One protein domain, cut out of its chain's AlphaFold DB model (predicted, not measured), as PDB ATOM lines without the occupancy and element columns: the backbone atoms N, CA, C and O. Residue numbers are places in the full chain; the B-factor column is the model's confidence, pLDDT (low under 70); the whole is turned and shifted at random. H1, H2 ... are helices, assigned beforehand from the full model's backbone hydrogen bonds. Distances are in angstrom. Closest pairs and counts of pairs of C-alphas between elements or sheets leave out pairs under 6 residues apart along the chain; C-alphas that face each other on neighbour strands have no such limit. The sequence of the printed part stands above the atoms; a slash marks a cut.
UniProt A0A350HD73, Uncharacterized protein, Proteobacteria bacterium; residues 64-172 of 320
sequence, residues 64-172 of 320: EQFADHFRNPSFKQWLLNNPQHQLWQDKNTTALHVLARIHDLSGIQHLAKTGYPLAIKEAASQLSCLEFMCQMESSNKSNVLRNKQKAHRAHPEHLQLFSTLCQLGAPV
ATOM      1  N   GLU A  64     201.820 465.085 391.080       53.72
ATOM      2  CA  GLU A  64     201.006 465.665 390.007       53.72
ATOM      3  C   GLU A  64     199.619 466.119 390.503       53.72
ATOM      4  O   GLU A  64     199.218 467.241 390.207       53.72
ATOM      5  N   GLN A  65     198.924 465.315 391.320       56.53
ATOM      6  CA  GLN A  65     197.643 465.704 391.940       56.53
ATOM      7  C   GLN A  65     197.818 466.891 392.892       56.53
ATOM      8  O   GLN A  65     196.995 467.806 392.930       56.53
ATOM      9  N   PHE A  66     198.947 466.919 393.596       58.94
ATOM     10  CA  PHE A  66     199.374 468.075 394.366       58.94
ATOM     11  C   PHE A  66     199.510 469.322 393.474       58.94
ATOM     12  O   PHE A  66     198.908 470.351 393.772       58.94
ATOM     13  N   ALA A  67     200.241 469.243 392.355       61.75
ATOM     14  CA  ALA A  67     200.449 470.387 391.465       61.75
ATOM     15  C   ALA A  67     199.139 470.954 390.892       61.75
ATOM     16  O   ALA A  67     199.019 472.171 390.731       61.75
ATOM     17  N   ASP A  68     198.141 470.108 390.648       67.75
ATOM     18  CA  ASP A  68     196.837 470.541 390.144       67.75
ATOM     19  C   ASP A  68     196.069 471.427 391.138       67.75
ATOM     20  O   ASP A  68     195.401 472.377 390.719       67.75
ATOM     21  N   HIS A  69     196.239 471.232 392.452       65.06
ATOM     22  CA  HIS A  69     195.667 472.141 393.453       65.06
ATOM     23  C   HIS A  69     196.284 473.549 393.407       65.06
ATOM     24  O   HIS A  69     195.595 474.540 393.672       65.06
ATOM     25  N   PHE A  70     197.560 473.655 393.029       65.31
ATOM     26  CA  PHE A  70     198.322 474.911 393.013       65.31
ATOM     27  C   PHE A  70     198.376 475.587 391.635       65.31
ATOM     28  O   PHE A  70     198.811 476.734 391.533       65.31
ATOM     29  N   ARG A  71     197.863 474.937 390.582       71.56
ATOM     30  CA  ARG A  71     197.673 475.530 389.243       71.56
ATOM     31  C   ARG A  71     196.489 476.499 389.158       71.56
ATOM     32  O   ARG A  71     196.265 477.103 388.111       71.56
ATOM     33  N   ASN A  72     195.740 476.690 390.245       79.50
ATOM     34  CA  ASN A  72     194.662 477.672 390.306       79.50
ATOM     35  C   ASN A  72     195.217 479.113 390.158       79.50
ATOM     36  O   ASN A  72     196.033 479.532 390.986       79.50
ATOM     37  N   PRO A  73     194.755 479.909 389.170       81.62
ATOM     38  CA  PRO A  73     195.267 481.262 388.941       81.62
ATOM     39  C   PRO A  73     195.122 482.201 390.141       81.62
ATOM     40  O   PRO A  73     196.034 482.974 390.425       81.62
ATOM     41  N   SER A  74     194.011 482.113 390.880       80.25
ATOM     42  CA  SER A  74     193.770 482.937 392.068       80.25
ATOM     43  C   SER A  74     194.721 482.576 393.204       80.25
ATOM     44  O   SER A  74     195.234 483.465 393.878       80.25
ATOM     45  N   PHE A  75     195.001 481.281 393.389       80.31
ATOM     46  CA  PHE A  75     196.004 480.838 394.354       80.31
ATOM     47  C   PHE A  75     197.396 481.348 393.961       80.31
ATOM     48  O   PHE A  75     198.094 481.922 394.792       80.31
ATOM     49  N   LYS A  76     197.786 481.189 392.691       83.25
ATOM     50  CA  LYS A  76     199.077 481.672 392.190       83.25
ATOM     51  C   LYS A  76     199.225 483.177 392.395       83.25
ATOM     52  O   LYS A  76     200.250 483.628 392.888       83.25
ATOM     53  N   GLN A  77     198.206 483.956 392.044       86.44
ATOM     54  CA  GLN A  77     198.224 485.402 392.242       86.44
ATOM     55  C   GLN A  77     198.369 485.757 393.725       86.44
ATOM     56  O   GLN A  77     199.184 486.605 394.075       86.44
ATOM     57  N   TRP A  78     197.643 485.064 394.604       86.50
ATOM     58  CA  TRP A  78     197.772 485.253 396.045       86.50
ATOM     59  C   TRP A  78     199.173 484.903 396.563       86.50
ATOM     60  O   TRP A  78     199.740 485.673 397.335       86.50
ATOM     61  N   LEU A  79     199.757 483.794 396.095       87.12
ATOM     62  CA  LEU A  79     201.116 483.361 396.427       87.12
ATOM     63  C   LEU A  79     202.160 484.410 396.029       87.12
ATOM     64  O   LEU A  79     203.051 484.716 396.817       87.12
ATOM     65  N   LEU A  80     202.050 484.955 394.815       89.56
ATOM     66  CA  LEU A  80     202.975 485.968 394.300       89.56
ATOM     67  C   LEU A  80     202.823 487.311 395.022       89.56
ATOM     68  O   LEU A  80     203.822 487.990 395.241       89.56
ATOM     69  N   ASN A  81     201.605 487.663 395.440       88.75
ATOM     70  CA  ASN A  81     201.345 488.871 396.224       88.75
ATOM     71  C   ASN A  81     201.791 488.729 397.689       88.75
ATOM     72  O   ASN A  81     202.148 489.722 398.316       88.75
ATOM     73  N   ASN A  82     201.791 487.507 398.232       87.75
ATOM     74  CA  ASN A  82     202.084 487.228 399.639       87.75
ATOM     75  C   ASN A  82     203.177 486.149 399.814       87.75
ATOM     76  O   ASN A  82     202.965 485.144 400.503       87.75
ATOM     77  N   PRO A  83     204.381 486.319 399.237       87.31
ATOM     78  CA  PRO A  83     205.382 485.253 399.188       87.31
ATOM     79  C   PRO A  83     206.073 484.994 400.539       87.31
ATOM     80  O   PRO A  83     206.753 483.980 400.709       87.31
ATOM     81  N   GLN A  84     205.903 485.906 401.501       86.12
ATOM     82  CA  GLN A  84     206.414 485.813 402.874       86.12
ATOM     83  C   GLN A  84     205.301 485.615 403.913       86.12
ATOM     84  O   GLN A  84     205.573 485.725 405.107       86.12
ATOM     85  N   HIS A  85     204.068 485.330 403.477       84.75
ATOM     86  CA  HIS A  85     202.937 485.101 404.375       84.75
ATOM     87  C   HIS A  85     203.278 484.094 405.478       84.75
ATOM     88  O   HIS A  85     203.957 483.095 405.225       84.75
ATOM     89  N   GLN A  86     202.759 484.319 406.685       77.94
ATOM     90  CA  GLN A  86     203.040 483.479 407.849       77.94
ATOM     91  C   GLN A  86     202.664 482.005 407.612       77.94
ATOM     92  O   GLN A  86     203.368 481.109 408.059       77.94
ATOM     93  N   LEU A  87     201.626 481.743 406.809       73.19
ATOM     94  CA  LEU A  87     201.262 480.382 406.387       73.19
ATOM     95  C   LEU A  87     202.398 479.619 405.691       73.19
ATOM     96  O   LEU A  87     202.409 478.396 405.741       73.19
ATOM     97  N   TRP A  88     203.342 480.303 405.046       73.81
ATOM     98  CA  TRP A  88     204.522 479.657 404.471       73.81
ATOM     99  C   TRP A  88     205.573 479.384 405.550       73.81
ATOM    100  O   TRP A  88     206.103 478.276 405.637       73.81
ATOM    101  N   GLN A  89     205.804 480.364 406.427       66.44
ATOM    102  CA  GLN A  89     206.808 480.301 407.493       66.44
ATOM    103  C   GLN A  89     206.475 479.235 408.547       66.44
ATOM    104  O   GLN A  89     207.296 478.363 408.820       66.44
ATOM    105  N   ASP A  90     205.246 479.242 409.068       60.62
ATOM    106  CA  ASP A  90     204.778 478.322 410.114       60.62
ATOM    107  C   ASP A  90     204.708 476.871 409.636       60.62
ATOM    108  O   ASP A  90     204.655 475.936 410.438       60.62
ATOM    109  N   LYS A  91     204.608 476.673 408.320       58.59
ATOM    110  CA  LYS A  91     204.328 475.367 407.726       58.59
ATOM    111  C   LYS A  91     205.529 474.746 407.055       58.59
ATOM    112  O   LYS A  91     205.354 473.709 406.441       58.59
ATOM    113  N   ASN A  92     206.723 475.305 407.242       67.12
ATOM    114  CA  ASN A  92     207.981 474.742 406.772       67.12
ATOM    115  C   ASN A  92     208.094 474.589 405.242       67.12
ATOM    116  O   ASN A  92     208.758 473.664 404.783       67.12
ATOM    117  N   THR A  93     207.455 475.449 404.441       76.00
ATOM    118  CA  THR A  93     207.659 475.543 402.978       76.00
ATOM    119  C   THR A  93     207.860 476.994 402.573       76.00
ATOM    120  O   THR A  93     207.671 477.908 403.366       76.00
ATOM    121  N   THR A  94     208.285 477.241 401.341       83.94
ATOM    122  CA  THR A  94     208.428 478.608 400.839       83.94
ATOM    123  C   THR A  94     207.740 478.741 399.498       83.94
ATOM    124  O   THR A  94     207.621 477.767 398.749       83.94
ATOM    125  N   ALA A  95     207.313 479.960 399.164       87.56
ATOM    126  CA  ALA A  95     206.675 480.234 397.883       87.56
ATOM    127  C   ALA A  95     207.524 479.749 396.697       87.56
ATOM    128  O   ALA A  95     206.995 479.198 395.734       87.56
ATOM    129  N   LEU A  96     208.850 479.857 396.812       90.69
ATOM    130  CA  LEU A  96     209.791 479.351 395.819       90.69
ATOM    131  C   LEU A  96     209.707 477.825 395.636       90.69
ATOM    132  O   LEU A  96     209.692 477.355 394.501       90.69
ATOM    133  N   HIS A  97     209.612 477.055 396.725       86.75
ATOM    134  CA  HIS A  97     209.483 475.594 396.666       86.75
ATOM    135  C   HIS A  97     208.124 475.167 396.104       86.75
ATOM    136  O   HIS A  97     208.056 474.224 395.317       86.75
ATOM    137  N   VAL A  98     207.046 475.880 396.450       83.50
ATOM    138  CA  VAL A  98     205.711 475.639 395.881       83.50
ATOM    139  C   VAL A  98     205.732 475.827 394.365       83.50
ATOM    140  O   VAL A  98     205.326 474.926 393.634       83.50
ATOM    141  N   LEU A  99     206.271 476.953 393.886       87.88
ATOM    142  CA  LEU A  99     206.387 477.239 392.453       87.88
ATOM    143  C   LEU A  99     207.263 476.216 391.724       87.88
ATOM    144  O   LEU A  99     206.944 475.824 390.602       87.88
ATOM    145  N   ALA A 100     208.333 475.745 392.369       86.25
ATOM    146  CA  ALA A 100     209.192 474.717 391.800       86.25
ATOM    147  C   ALA A 100     208.479 473.368 391.654       86.25
ATOM    148  O   ALA A 100     208.599 472.730 390.611       86.25
ATOM    149  N   ARG A 101     207.675 472.966 392.647       80.50
ATOM    150  CA  ARG A 101     206.867 471.733 392.593       80.50
ATOM    151  C   ARG A 101     205.849 471.746 391.451       80.50
ATOM    152  O   ARG A 101     205.586 470.701 390.865       80.50
ATOM    153  N   ILE A 102     205.298 472.914 391.117       80.50
ATOM    154  CA  ILE A 102     204.334 473.061 390.013       80.50
ATOM    155  C   ILE A 102     204.959 473.443 388.667       80.50
ATOM    156  O   ILE A 102     204.220 473.668 387.711       80.50
ATOM    157  N   HIS A 103     206.290 473.501 388.577       84.81
ATOM    158  CA  HIS A 103     207.035 473.912 387.380       84.81
ATOM    159  C   HIS A 103     206.665 475.308 386.853       84.81
ATOM    160  O   HIS A 103     206.747 475.578 385.654       84.81
ATOM    161  N   ASP A 104     206.282 476.234 387.735       88.12
ATOM    162  CA  ASP A 104     205.868 477.575 387.325       88.12
ATOM    163  C   ASP A 104     207.057 478.527 387.163       88.12
ATOM    164  O   ASP A 104     207.380 479.348 388.026       88.12
ATOM    165  N   LEU A 105     207.680 478.444 385.990       91.75
ATOM    166  CA  LEU A 105     208.795 479.296 385.589       91.75
ATOM    167  C   LEU A 105     208.477 480.794 385.710       91.75
ATOM    168  O   LEU A 105     209.303 481.573 386.187       91.75
ATOM    169  N   SER A 106     207.274 481.192 385.289       91.62
ATOM    170  CA  SER A 106     206.854 482.596 385.292       91.62
ATOM    171  C   SER A 106     206.729 483.148 386.712       91.62
ATOM    172  O   SER A 106     207.152 484.274 386.976       91.62
ATOM    173  N   GLY A 107     206.217 482.335 387.641       92.00
ATOM    174  CA  GLY A 107     206.141 482.680 389.053       92.00
ATOM    175  C   GLY A 107     207.525 482.832 389.679       92.00
ATOM    176  O   GLY A 107     207.774 483.812 390.375       92.00
ATOM    177  N   ILE A 108     208.459 481.918 389.388       93.44
ATOM    178  CA  ILE A 108     209.837 482.008 389.904       93.44
ATOM    179  C   ILE A 108     210.525 483.283 389.409       93.44
ATOM    180  O   ILE A 108     211.145 484.005 390.191       93.44
ATOM    181  N   GLN A 109     210.394 483.592 388.118       94.44
ATOM    182  CA  GLN A 109     210.935 484.825 387.550       94.44
ATOM    183  C   GLN A 109     210.298 486.070 388.175       94.44
ATOM    184  O   GLN A 109     210.997 487.057 388.393       94.44
ATOM    185  N   HIS A 110     208.995 486.036 388.469       94.62
ATOM    186  CA  HIS A 110     208.313 487.123 389.165       94.62
ATOM    187  C   HIS A 110     208.891 487.330 390.569       94.62
ATOM    188  O   HIS A 110     209.319 488.439 390.872       94.62
ATOM    189  N   LEU A 111     209.000 486.267 391.377       93.56
ATOM    190  CA  LEU A 111     209.587 486.351 392.719       93.56
ATOM    191  C   LEU A 111     211.016 486.907 392.689       93.56
ATOM    192  O   LEU A 111     211.367 487.776 393.486       93.56
ATOM    193  N   ALA A 112     211.842 486.453 391.746       93.19
ATOM    194  CA  ALA A 112     213.202 486.964 391.615       93.19
ATOM    195  C   ALA A 112     213.226 488.463 391.262       93.19
ATOM    196  O   ALA A 112     214.008 489.220 391.834       93.19
ATOM    197  N   LYS A 113     212.332 488.918 390.371       93.38
ATOM    198  CA  LYS A 113     212.203 490.341 390.002       93.38
ATOM    199  C   LYS A 113     211.741 491.216 391.166       93.38
ATOM    200  O   LYS A 113     212.156 492.366 391.242       93.38
ATOM    201  N   THR A 114     210.919 490.688 392.070       92.75
ATOM    202  CA  THR A 114     210.468 491.406 393.273       92.75
ATOM    203  C   THR A 114     211.486 491.361 394.418       92.75
ATOM    204  O   THR A 114     211.163 491.762 395.531       92.75
ATOM    205  N   GLY A 115     212.704 490.854 394.185       91.50
ATOM    206  CA  GLY A 115     213.757 490.777 395.201       91.50
ATOM    207  C   GLY A 115     213.545 489.675 396.242       91.50
ATOM    208  O   GLY A 115     214.124 489.735 397.325       91.50
ATOM    209  N   TYR A 116     212.716 488.670 395.945       91.81
ATOM    210  CA  TYR A 116     212.512 487.542 396.849       91.81
ATOM    211  C   TYR A 116     213.822 486.755 397.051       91.81
ATOM    212  O   TYR A 116     214.516 486.460 396.071       91.81
ATOM    213  N   PRO A 117     214.168 486.356 398.289       90.38
ATOM    214  CA  PRO A 117     215.424 485.668 398.565       90.38
ATOM    215  C   PRO A 117     215.429 484.243 397.995       90.38
ATOM    216  O   PRO A 117     214.792 483.335 398.525       90.38
ATOM    217  N   LEU A 118     216.222 484.016 396.945       92.19
ATOM    218  CA  LEU A 118     216.386 482.686 396.333       92.19
ATOM    219  C   LEU A 118     217.234 481.718 397.171       92.19
ATOM    220  O   LEU A 118     217.267 480.523 396.887       92.19
ATOM    221  N   ALA A 119     217.914 482.228 398.199       89.62
ATOM    222  CA  ALA A 119     218.710 481.438 399.133       89.62
ATOM    223  C   ALA A 119     217.893 480.838 400.287       89.62
ATOM    224  O   ALA A 119     218.461 480.165 401.146       89.62
ATOM    225  N   ILE A 120     216.579 481.087 400.330       87.62
ATOM    226  CA  ILE A 120     215.732 480.584 401.406       87.62
ATOM    227  C   ILE A 120     215.697 479.051 401.391       87.62
ATOM    228  O   ILE A 120     215.468 478.424 400.353       87.62
ATOM    229  N   LYS A 121     215.931 478.458 402.560       85.69
ATOM    230  CA  LYS A 121     215.826 477.017 402.770       85.69
ATOM    231  C   LYS A 121     214.436 476.671 403.278       85.69
ATOM    232  O   LYS A 121     213.859 477.398 404.084       85.69
ATOM    233  N   GLU A 122     213.898 475.565 402.791       81.12
ATOM    234  CA  GLU A 122     212.669 474.989 403.319       81.12
ATOM    235  C   GLU A 122     212.920 474.517 404.759       81.12
ATOM    236  O   GLU A 122     213.818 473.717 404.992       81.12
ATOM    237  N   ALA A 123     212.157 474.997 405.745       77.12
ATOM    238  CA  ALA A 123     212.487 474.727 407.149       77.12
ATOM    239  C   ALA A 123     212.366 473.237 407.542       77.12
ATOM    240  O   ALA A 123     213.071 472.786 408.443       77.12
ATOM    241  N   ALA A 124     211.534 472.454 406.844       71.50
ATOM    242  CA  ALA A 124     211.346 471.028 407.125       71.50
ATOM    243  C   ALA A 124     212.540 470.197 406.650       71.50
ATOM    244  O   ALA A 124     213.009 469.316 407.366       71.50
ATOM    245  N   SER A 125     213.010 470.468 405.434       72.62
ATOM    246  CA  SER A 125     214.055 469.682 404.777       72.62
ATOM    247  C   SER A 125     215.445 470.309 404.915       72.62
ATOM    248  O   SER A 125     216.449 469.632 404.717       72.62
ATOM    249  N   GLN A 126     215.516 471.595 405.274       78.94
ATOM    250  CA  GLN A 126     216.723 472.427 405.258       78.94
ATOM    251  C   GLN A 126     217.397 472.497 403.876       78.94
ATOM    252  O   GLN A 126     218.574 472.851 403.763       78.94
ATOM    253  N   LEU A 127     216.635 472.197 402.819       81.75
ATOM    254  CA  LEU A 127     217.094 472.233 401.438       81.75
ATOM    255  C   LEU A 127     216.810 473.596 400.820       81.75
ATOM    256  O   LEU A 127     215.759 474.200 401.038       81.75
ATOM    257  N   SER A 128     217.751 474.072 400.015       88.19
ATOM    258  CA  SER A 128     217.479 475.115 399.030       88.19
ATOM    259  C   SER A 128     216.603 474.572 397.899       88.19
ATOM    260  O   SER A 128     216.527 473.366 397.668       88.19
ATOM    261  N   CYS A 129     216.004 475.468 397.116       89.44
ATOM    262  CA  CYS A 129     215.149 475.068 395.999       89.44
ATOM    263  C   CYS A 129     215.882 474.185 394.965       89.44
ATOM    264  O   CYS A 129     215.330 473.198 394.481       89.44
ATOM    265  N   LEU A 130     217.158 474.474 394.675       91.00
ATOM    266  CA  LEU A 130     217.969 473.649 393.772       91.00
ATOM    267  C   LEU A 130     218.283 472.270 394.367       91.00
ATOM    268  O   LEU A 130     218.265 471.272 393.646       91.00
ATOM    269  N   GLU A 131     218.550 472.197 395.670       85.31
ATOM    270  CA  GLU A 131     218.768 470.924 396.365       85.31
ATOM    271  C   GLU A 131     217.484 470.102 396.419       85.31
ATOM    272  O   GLU A 131     217.530 468.909 396.148       85.31
ATOM    273  N   PHE A 132     216.336 470.736 396.663       84.00
ATOM    274  CA  PHE A 132     215.020 470.108 396.590       84.00
ATOM    275  C   PHE A 132     214.756 469.499 395.203       84.00
ATOM    276  O   PHE A 132     214.342 468.346 395.093       84.00
ATOM    277  N   MET A 133     215.066 470.232 394.130       85.62
ATOM    278  CA  MET A 133     214.937 469.720 392.761       85.62
ATOM    279  C   MET A 133     215.890 468.549 392.464       85.62
ATOM    280  O   MET A 133     215.524 467.635 391.724       85.62
ATOM    281  N   CYS A 134     217.088 468.544 393.057       80.44
ATOM    282  CA  CYS A 134     218.026 467.419 392.970       80.44
ATOM    283  C   CYS A 134     217.535 466.194 393.759       80.44
ATOM    284  O   CYS A 134     217.521 465.077 393.239       80.44
ATOM    285  N   GLN A 135     217.116 466.405 395.010       69.75
ATOM    286  CA  GLN A 135     216.797 465.370 395.997       69.75
ATOM    287  C   GLN A 135     215.444 464.686 395.790       69.75
ATOM    288  O   GLN A 135     215.015 463.907 396.636       69.75
ATOM    289  N   MET A 136     214.804 464.847 394.633       56.59
ATOM    290  CA  MET A 136     213.605 464.077 394.296       56.59
ATOM    291  C   MET A 136     213.847 462.560 394.157       56.59
ATOM    292  O   MET A 136     212.987 461.869 393.636       56.59
ATOM    293  N   GLU A 137     214.987 462.013 394.584       52.53
ATOM    294  CA  GLU A 137     215.156 460.581 394.833       52.53
ATOM    295  C   GLU A 137     214.773 460.280 396.278       52.53
ATOM    296  O   GLU A 137     215.547 460.489 397.209       52.53
ATOM    297  N   SER A 138     213.559 459.765 396.455       50.38
ATOM    298  CA  SER A 138     213.128 459.288 397.764       50.38
ATOM    299  C   SER A 138     214.060 458.161 398.225       50.38
ATOM    300  O   SER A 138     214.451 457.298 397.434       50.38
ATOM    301  N   SER A 139     214.359 458.104 399.527       52.50
ATOM    302  CA  SER A 139     214.998 456.933 400.158       52.50
ATOM    303  C   SER A 139     214.139 455.661 400.039       52.50
ATOM    304  O   SER A 139     214.579 454.552 400.363       52.50
ATOM    305  N   ASN A 140     212.907 455.808 399.545       57.56
ATOM    306  CA  ASN A 140     211.977 454.741 399.258       57.56
ATOM    307  C   ASN A 140     212.553 453.738 398.241       57.56
ATOM    308  O   ASN A 140     212.965 454.061 397.125       57.56
ATOM    309  N   LYS A 141     212.543 452.460 398.629       60.41
ATOM    310  CA  LYS A 141     213.082 451.347 397.835       60.41
ATOM    311  C   LYS A 141     212.187 450.960 396.646       60.41
ATOM    312  O   LYS A 141     212.567 450.083 395.872       60.41
ATOM    313  N   SER A 142     211.020 451.591 396.481       76.00
ATOM    314  CA  SER A 142     210.081 451.300 395.393       76.00
ATOM    315  C   SER A 142     210.657 451.637 394.015       76.00
ATOM    316  O   SER A 142     210.912 452.795 393.679       76.00
ATOM    317  N   ASN A 143     210.786 450.617 393.164       74.06
ATOM    318  CA  ASN A 143     211.204 450.774 391.767       74.06
ATOM    319  C   ASN A 143     210.268 451.687 390.964       74.06
ATOM    320  O   ASN A 143     210.735 452.459 390.130       74.06
ATOM    321  N   VAL A 144     208.960 451.616 391.224       75.06
ATOM    322  CA  VAL A 144     207.952 452.405 390.502       75.06
ATOM    323  C   VAL A 144     208.128 453.892 390.795       75.06
ATOM    324  O   VAL A 144     208.175 454.701 389.869       75.06
ATOM    325  N   LEU A 145     208.298 454.249 392.071       69.19
ATOM    326  CA  LEU A 145     208.509 455.637 392.482       69.19
ATOM    327  C   LEU A 145     209.845 456.174 391.964       69.19
ATOM    328  O   LEU A 145     209.868 457.246 391.363       69.19
ATOM    329  N   ARG A 146     210.929 455.392 392.066       74.38
ATOM    330  CA  ARG A 146     212.241 455.782 391.519       74.38
ATOM    331  C   ARG A 146     212.203 456.031 390.012       74.38
ATOM    332  O   ARG A 146     212.798 456.995 389.533       74.38
ATOM    333  N   ASN A 147     211.489 455.198 389.254       77.00
ATOM    334  CA  ASN A 147     211.352 455.378 387.809       77.00
ATOM    335  C   ASN A 147     210.546 456.635 387.460       77.00
ATOM    336  O   ASN A 147     210.965 457.384 386.576       77.00
ATOM    337  N   LYS A 148     209.450 456.914 388.181       75.31
ATOM    338  CA  LYS A 148     208.691 458.165 388.018       75.31
ATOM    339  C   LYS A 148     209.551 459.393 388.334       75.31
ATOM    340  O   LYS A 148     209.627 460.305 387.520       75.31
ATOM    341  N   GLN A 149     210.281 459.381 389.446       75.38
ATOM    342  CA  GLN A 149     211.193 460.462 389.847       75.38
ATOM    343  C   GLN A 149     212.336 460.680 388.845       75.38
ATOM    344  O   GLN A 149     212.746 461.809 388.566       75.38
ATOM    345  N   LYS A 150     212.865 459.601 388.260       77.75
ATOM    346  CA  LYS A 150     213.870 459.676 387.192       77.75
ATOM    347  C   LYS A 150     213.304 460.291 385.911       77.75
ATOM    348  O   LYS A 150     213.974 461.133 385.318       77.75
ATOM    349  N   ALA A 151     212.100 459.894 385.497       78.62
ATOM    350  CA  ALA A 151     211.424 460.488 384.343       78.62
ATOM    351  C   ALA A 151     211.134 461.978 384.577       78.62
ATOM    352  O   ALA A 151     211.406 462.801 383.710       78.62
ATOM    353  N   HIS A 152     210.682 462.323 385.782       79.00
ATOM    354  CA  HIS A 152     210.393 463.692 386.188       79.00
ATOM    355  C   HIS A 152     211.624 464.606 386.132       79.00
ATOM    356  O   HIS A 152     211.588 465.665 385.519       79.00
ATOM    357  N   ARG A 153     212.762 464.165 386.682       80.12
ATOM    358  CA  ARG A 153     214.023 464.930 386.615       80.12
ATOM    359  C   ARG A 153     214.577 465.071 385.201       80.12
ATOM    360  O   ARG A 153     215.303 466.018 384.921       80.12
ATOM    361  N   ALA A 154     214.273 464.124 384.317       83.19
ATOM    362  CA  ALA A 154     214.631 464.211 382.906       83.19
ATOM    363  C   ALA A 154     213.662 465.096 382.098       83.19
ATOM    364  O   ALA A 154     213.907 465.325 380.913       83.19
ATOM    365  N   HIS A 155     212.568 465.571 382.705       86.81
ATOM    366  CA  HIS A 155     211.553 466.348 382.011       86.81
ATOM    367  C   HIS A 155     212.116 467.712 381.572       86.81
ATOM    368  O   HIS A 155     212.736 468.402 382.387       86.81
ATOM    369  N   PRO A 156     211.890 468.152 380.318       88.75
ATOM    370  CA  PRO A 156     212.432 469.414 379.817       88.75
ATOM    371  C   PRO A 156     212.066 470.633 380.670       88.75
ATOM    372  O   PRO A 156     212.925 471.476 380.913       88.75
ATOM    373  N   GLU A 157     210.832 470.702 381.179       87.62
ATOM    374  CA  GLU A 157     210.389 471.808 382.041       87.62
ATOM    375  C   GLU A 157     211.160 471.850 383.361       87.62
ATOM    376  O   GLU A 157     211.545 472.923 383.813       87.62
ATOM    377  N   HIS A 158     211.454 470.686 383.950       87.81
ATOM    378  CA  HIS A 158     212.258 470.595 385.165       87.81
ATOM    379  C   HIS A 158     213.686 471.095 384.908       87.81
ATOM    380  O   HIS A 158     214.207 471.916 385.662       87.81
ATOM    381  N   LEU A 159     214.303 470.655 383.807       91.19
ATOM    382  CA  LEU A 159     215.643 471.096 383.411       91.19
ATOM    383  C   LEU A 159     215.685 472.607 383.128       91.19
ATOM    384  O   LEU A 159     216.625 473.292 383.536       91.19
ATOM    385  N   GLN A 160     214.661 473.139 382.459       92.88
ATOM    386  CA  GLN A 160     214.534 474.567 382.180       92.88
ATOM    387  C   GLN A 160     214.385 475.374 383.472       92.88
ATOM    388  O   GLN A 160     215.119 476.340 383.672       92.88
ATOM    389  N   LEU A 161     213.493 474.947 384.368       92.31
ATOM    390  CA  LEU A 161     213.271 475.568 385.671       92.31
ATOM    391  C   LEU A 161     214.566 475.611 386.495       92.31
ATOM    392  O   LEU A 161     214.936 476.662 387.020       92.31
ATOM    393  N   PHE A 162     215.296 474.493 386.533       94.00
ATOM    394  CA  PHE A 162     216.579 474.377 387.224       94.00
ATOM    395  C   PHE A 162     217.597 475.370 386.659       94.00
ATOM    396  O   PHE A 162     218.215 476.143 387.394       94.00
ATOM    397  N   SER A 163     217.752 475.387 385.330       93.62
ATOM    398  CA  SER A 163     218.663 476.307 384.649       93.62
ATOM    399  C   SER A 163     218.300 477.767 384.927       93.62
ATOM    400  O   SER A 163     219.192 478.591 385.122       93.62
ATOM    401  N   THR A 164     217.009 478.103 384.962       94.38
ATOM    402  CA  THR A 164     216.553 479.461 385.265       94.38
ATOM    403  C   THR A 164     216.846 479.855 386.706       94.38
ATOM    404  O   THR A 164     217.331 480.959 386.924       94.38
ATOM    405  N   LEU A 165     216.658 478.971 387.686       94.94
ATOM    406  CA  LEU A 165     217.062 479.247 389.070       94.94
ATOM    407  C   LEU A 165     218.564 479.554 389.175       94.94
ATOM    408  O   LEU A 165     218.947 480.536 389.810       94.94
ATOM    409  N   CYS A 166     219.413 478.784 388.487       93.56
ATOM    410  CA  CYS A 166     220.851 479.058 388.421       93.56
ATOM    411  C   CYS A 166     221.178 480.422 387.785       93.56
ATOM    412  O   CYS A 166     222.100 481.098 388.240       93.56
ATOM    413  N   GLN A 167     220.443 480.829 386.743       92.00
ATOM    414  CA  GLN A 167     220.613 482.123 386.062       92.00
ATOM    415  C   GLN A 167     220.137 483.303 386.912       92.00
ATOM    416  O   GLN A 167     220.747 484.367 386.876       92.00
ATOM    417  N   LEU A 168     219.071 483.108 387.690       92.88
ATOM    418  CA  LEU A 168     218.538 484.107 388.617       92.88
ATOM    419  C   LEU A 168     219.402 484.264 389.879       92.88
ATOM    420  O   LEU A 168     219.117 485.122 390.708       92.88
ATOM    421  N   GLY A 169     220.464 483.465 390.024       91.31
ATOM    422  CA  GLY A 169     221.411 483.573 391.130       91.31
ATOM    423  C   GLY A 169     221.038 482.751 392.361       91.31
ATOM    424  O   GLY A 169     221.564 483.024 393.438       91.31
ATOM    425  N   ALA A 170     220.174 481.736 392.229       93.56
ATOM    426  CA  ALA A 170     219.957 480.783 393.314       93.56
ATOM    427  C   ALA A 170     221.300 480.135 393.723       93.56
ATOM    428  O   ALA A 170     222.094 479.763 392.846       93.56
ATOM    429  N   PRO A 171     221.594 480.019 395.031       90.88
ATOM    430  CA  PRO A 171     222.871 479.502 395.499       90.88
ATOM    431  C   PRO A 171     223.024 478.032 395.120       90.88
ATOM    432  O   PRO A 171     222.133 477.214 395.348       90.88
ATOM    433  N   VAL A 172     224.174 477.696 394.544       91.31
ATOM    434  CA  VAL A 172     224.531 476.327 394.185       91.31
ATOM    435  C   VAL A 172     225.481 475.794 395.250       91.31
ATOM    436  O   VAL A 172     226.559 476.348 395.459       91.31
TER     437      VAL A 172
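What this domain is: This is residues 64 to 172 of the 320 residues of an uncharacterized protein of Proteobacteria bacterium (UniProt A0A350HD73). A small core of short helices is built on the hairpin of H4 and H5, with H4 near the middle of the domain; H2 packs on H5, H6 packs on H4, and residues 161 to 165 of H8 pack on H5. H7 lies off one end of this core, where residues 139 to 144 stick out, while H1 and H3 lie at its rim. The 109 printed residues hold eight named helices, H1 to H8 in order, and no named strand: the class is all helix. The whole is compact, with a radius of gyration of the C-alphas of 13.7 A and spans of 39 by 27 by 25 A.

Where its parts are: H1 is residues 64 to 70, 10.1 A long, and begins at C-alpha 64 (201.006, 465.665, 390.007). H2, residues 73 to 81, is 12.2 A long; H3 has four residues, 86 to 89. H4, residues 95 to 101, measures 10.0 A, and H5, residues 105 to 113, 12.4 A, from C-alpha 105 at (208.795, 479.296, 385.589). H6 is residues 129 to 134. H7, residues 143 to 153, is 15.3 A long. H8, residues 156 to 167, is the longest at 16.4 A and ends at C-alpha 167 (220.613, 482.123, 386.062).

How they stand to each other: H5 is the hub, touching three helices. H4 and H5 form a helical hairpin at a shallow tilt of 23 degrees, opposite ways; their closest C-alphas, of Leu 99 and Ile 108, are 6.4 A apart. H2 touches H5 the same way at a shallow tilt of 20 degrees, closest at the C-alphas of Leu 80 and Leu 111, 6.8 A. H8, with residues 161 to 165 alone, only just touches H5, with 3 pairs of C-alphas within 8 A; the closest are Leu 105 and Leu 161, 5.8 A. H4 touches H6, closest at the C-alphas of His 97 and Cys 129, 5.7 A. H1 is close to H4 but not clearly touching, with the C-alphas of Ala 67 and Arg 101 6.7 A apart. H3 and H7 touch no helix. Every O i to N i+4 pair is within hydrogen-bond range in H2, H4, H5, H6, H7 and H8; H1 has 1 of 3, beside 4 of 4 O i to N i+3 pairs, and H3 is too short for an i+4 pair.

The domain as a whole: The C-alphas farthest apart, of Thr 114 and Asn 143, are 40.7 A apart. The printed part has no cut. The link from H5 to H6, residues 114 to 128, is long. Mean pLDDT of the printed part is 81.2; residues 64 to 70, 89 to 92, 135 to 141 and 145 are under 70.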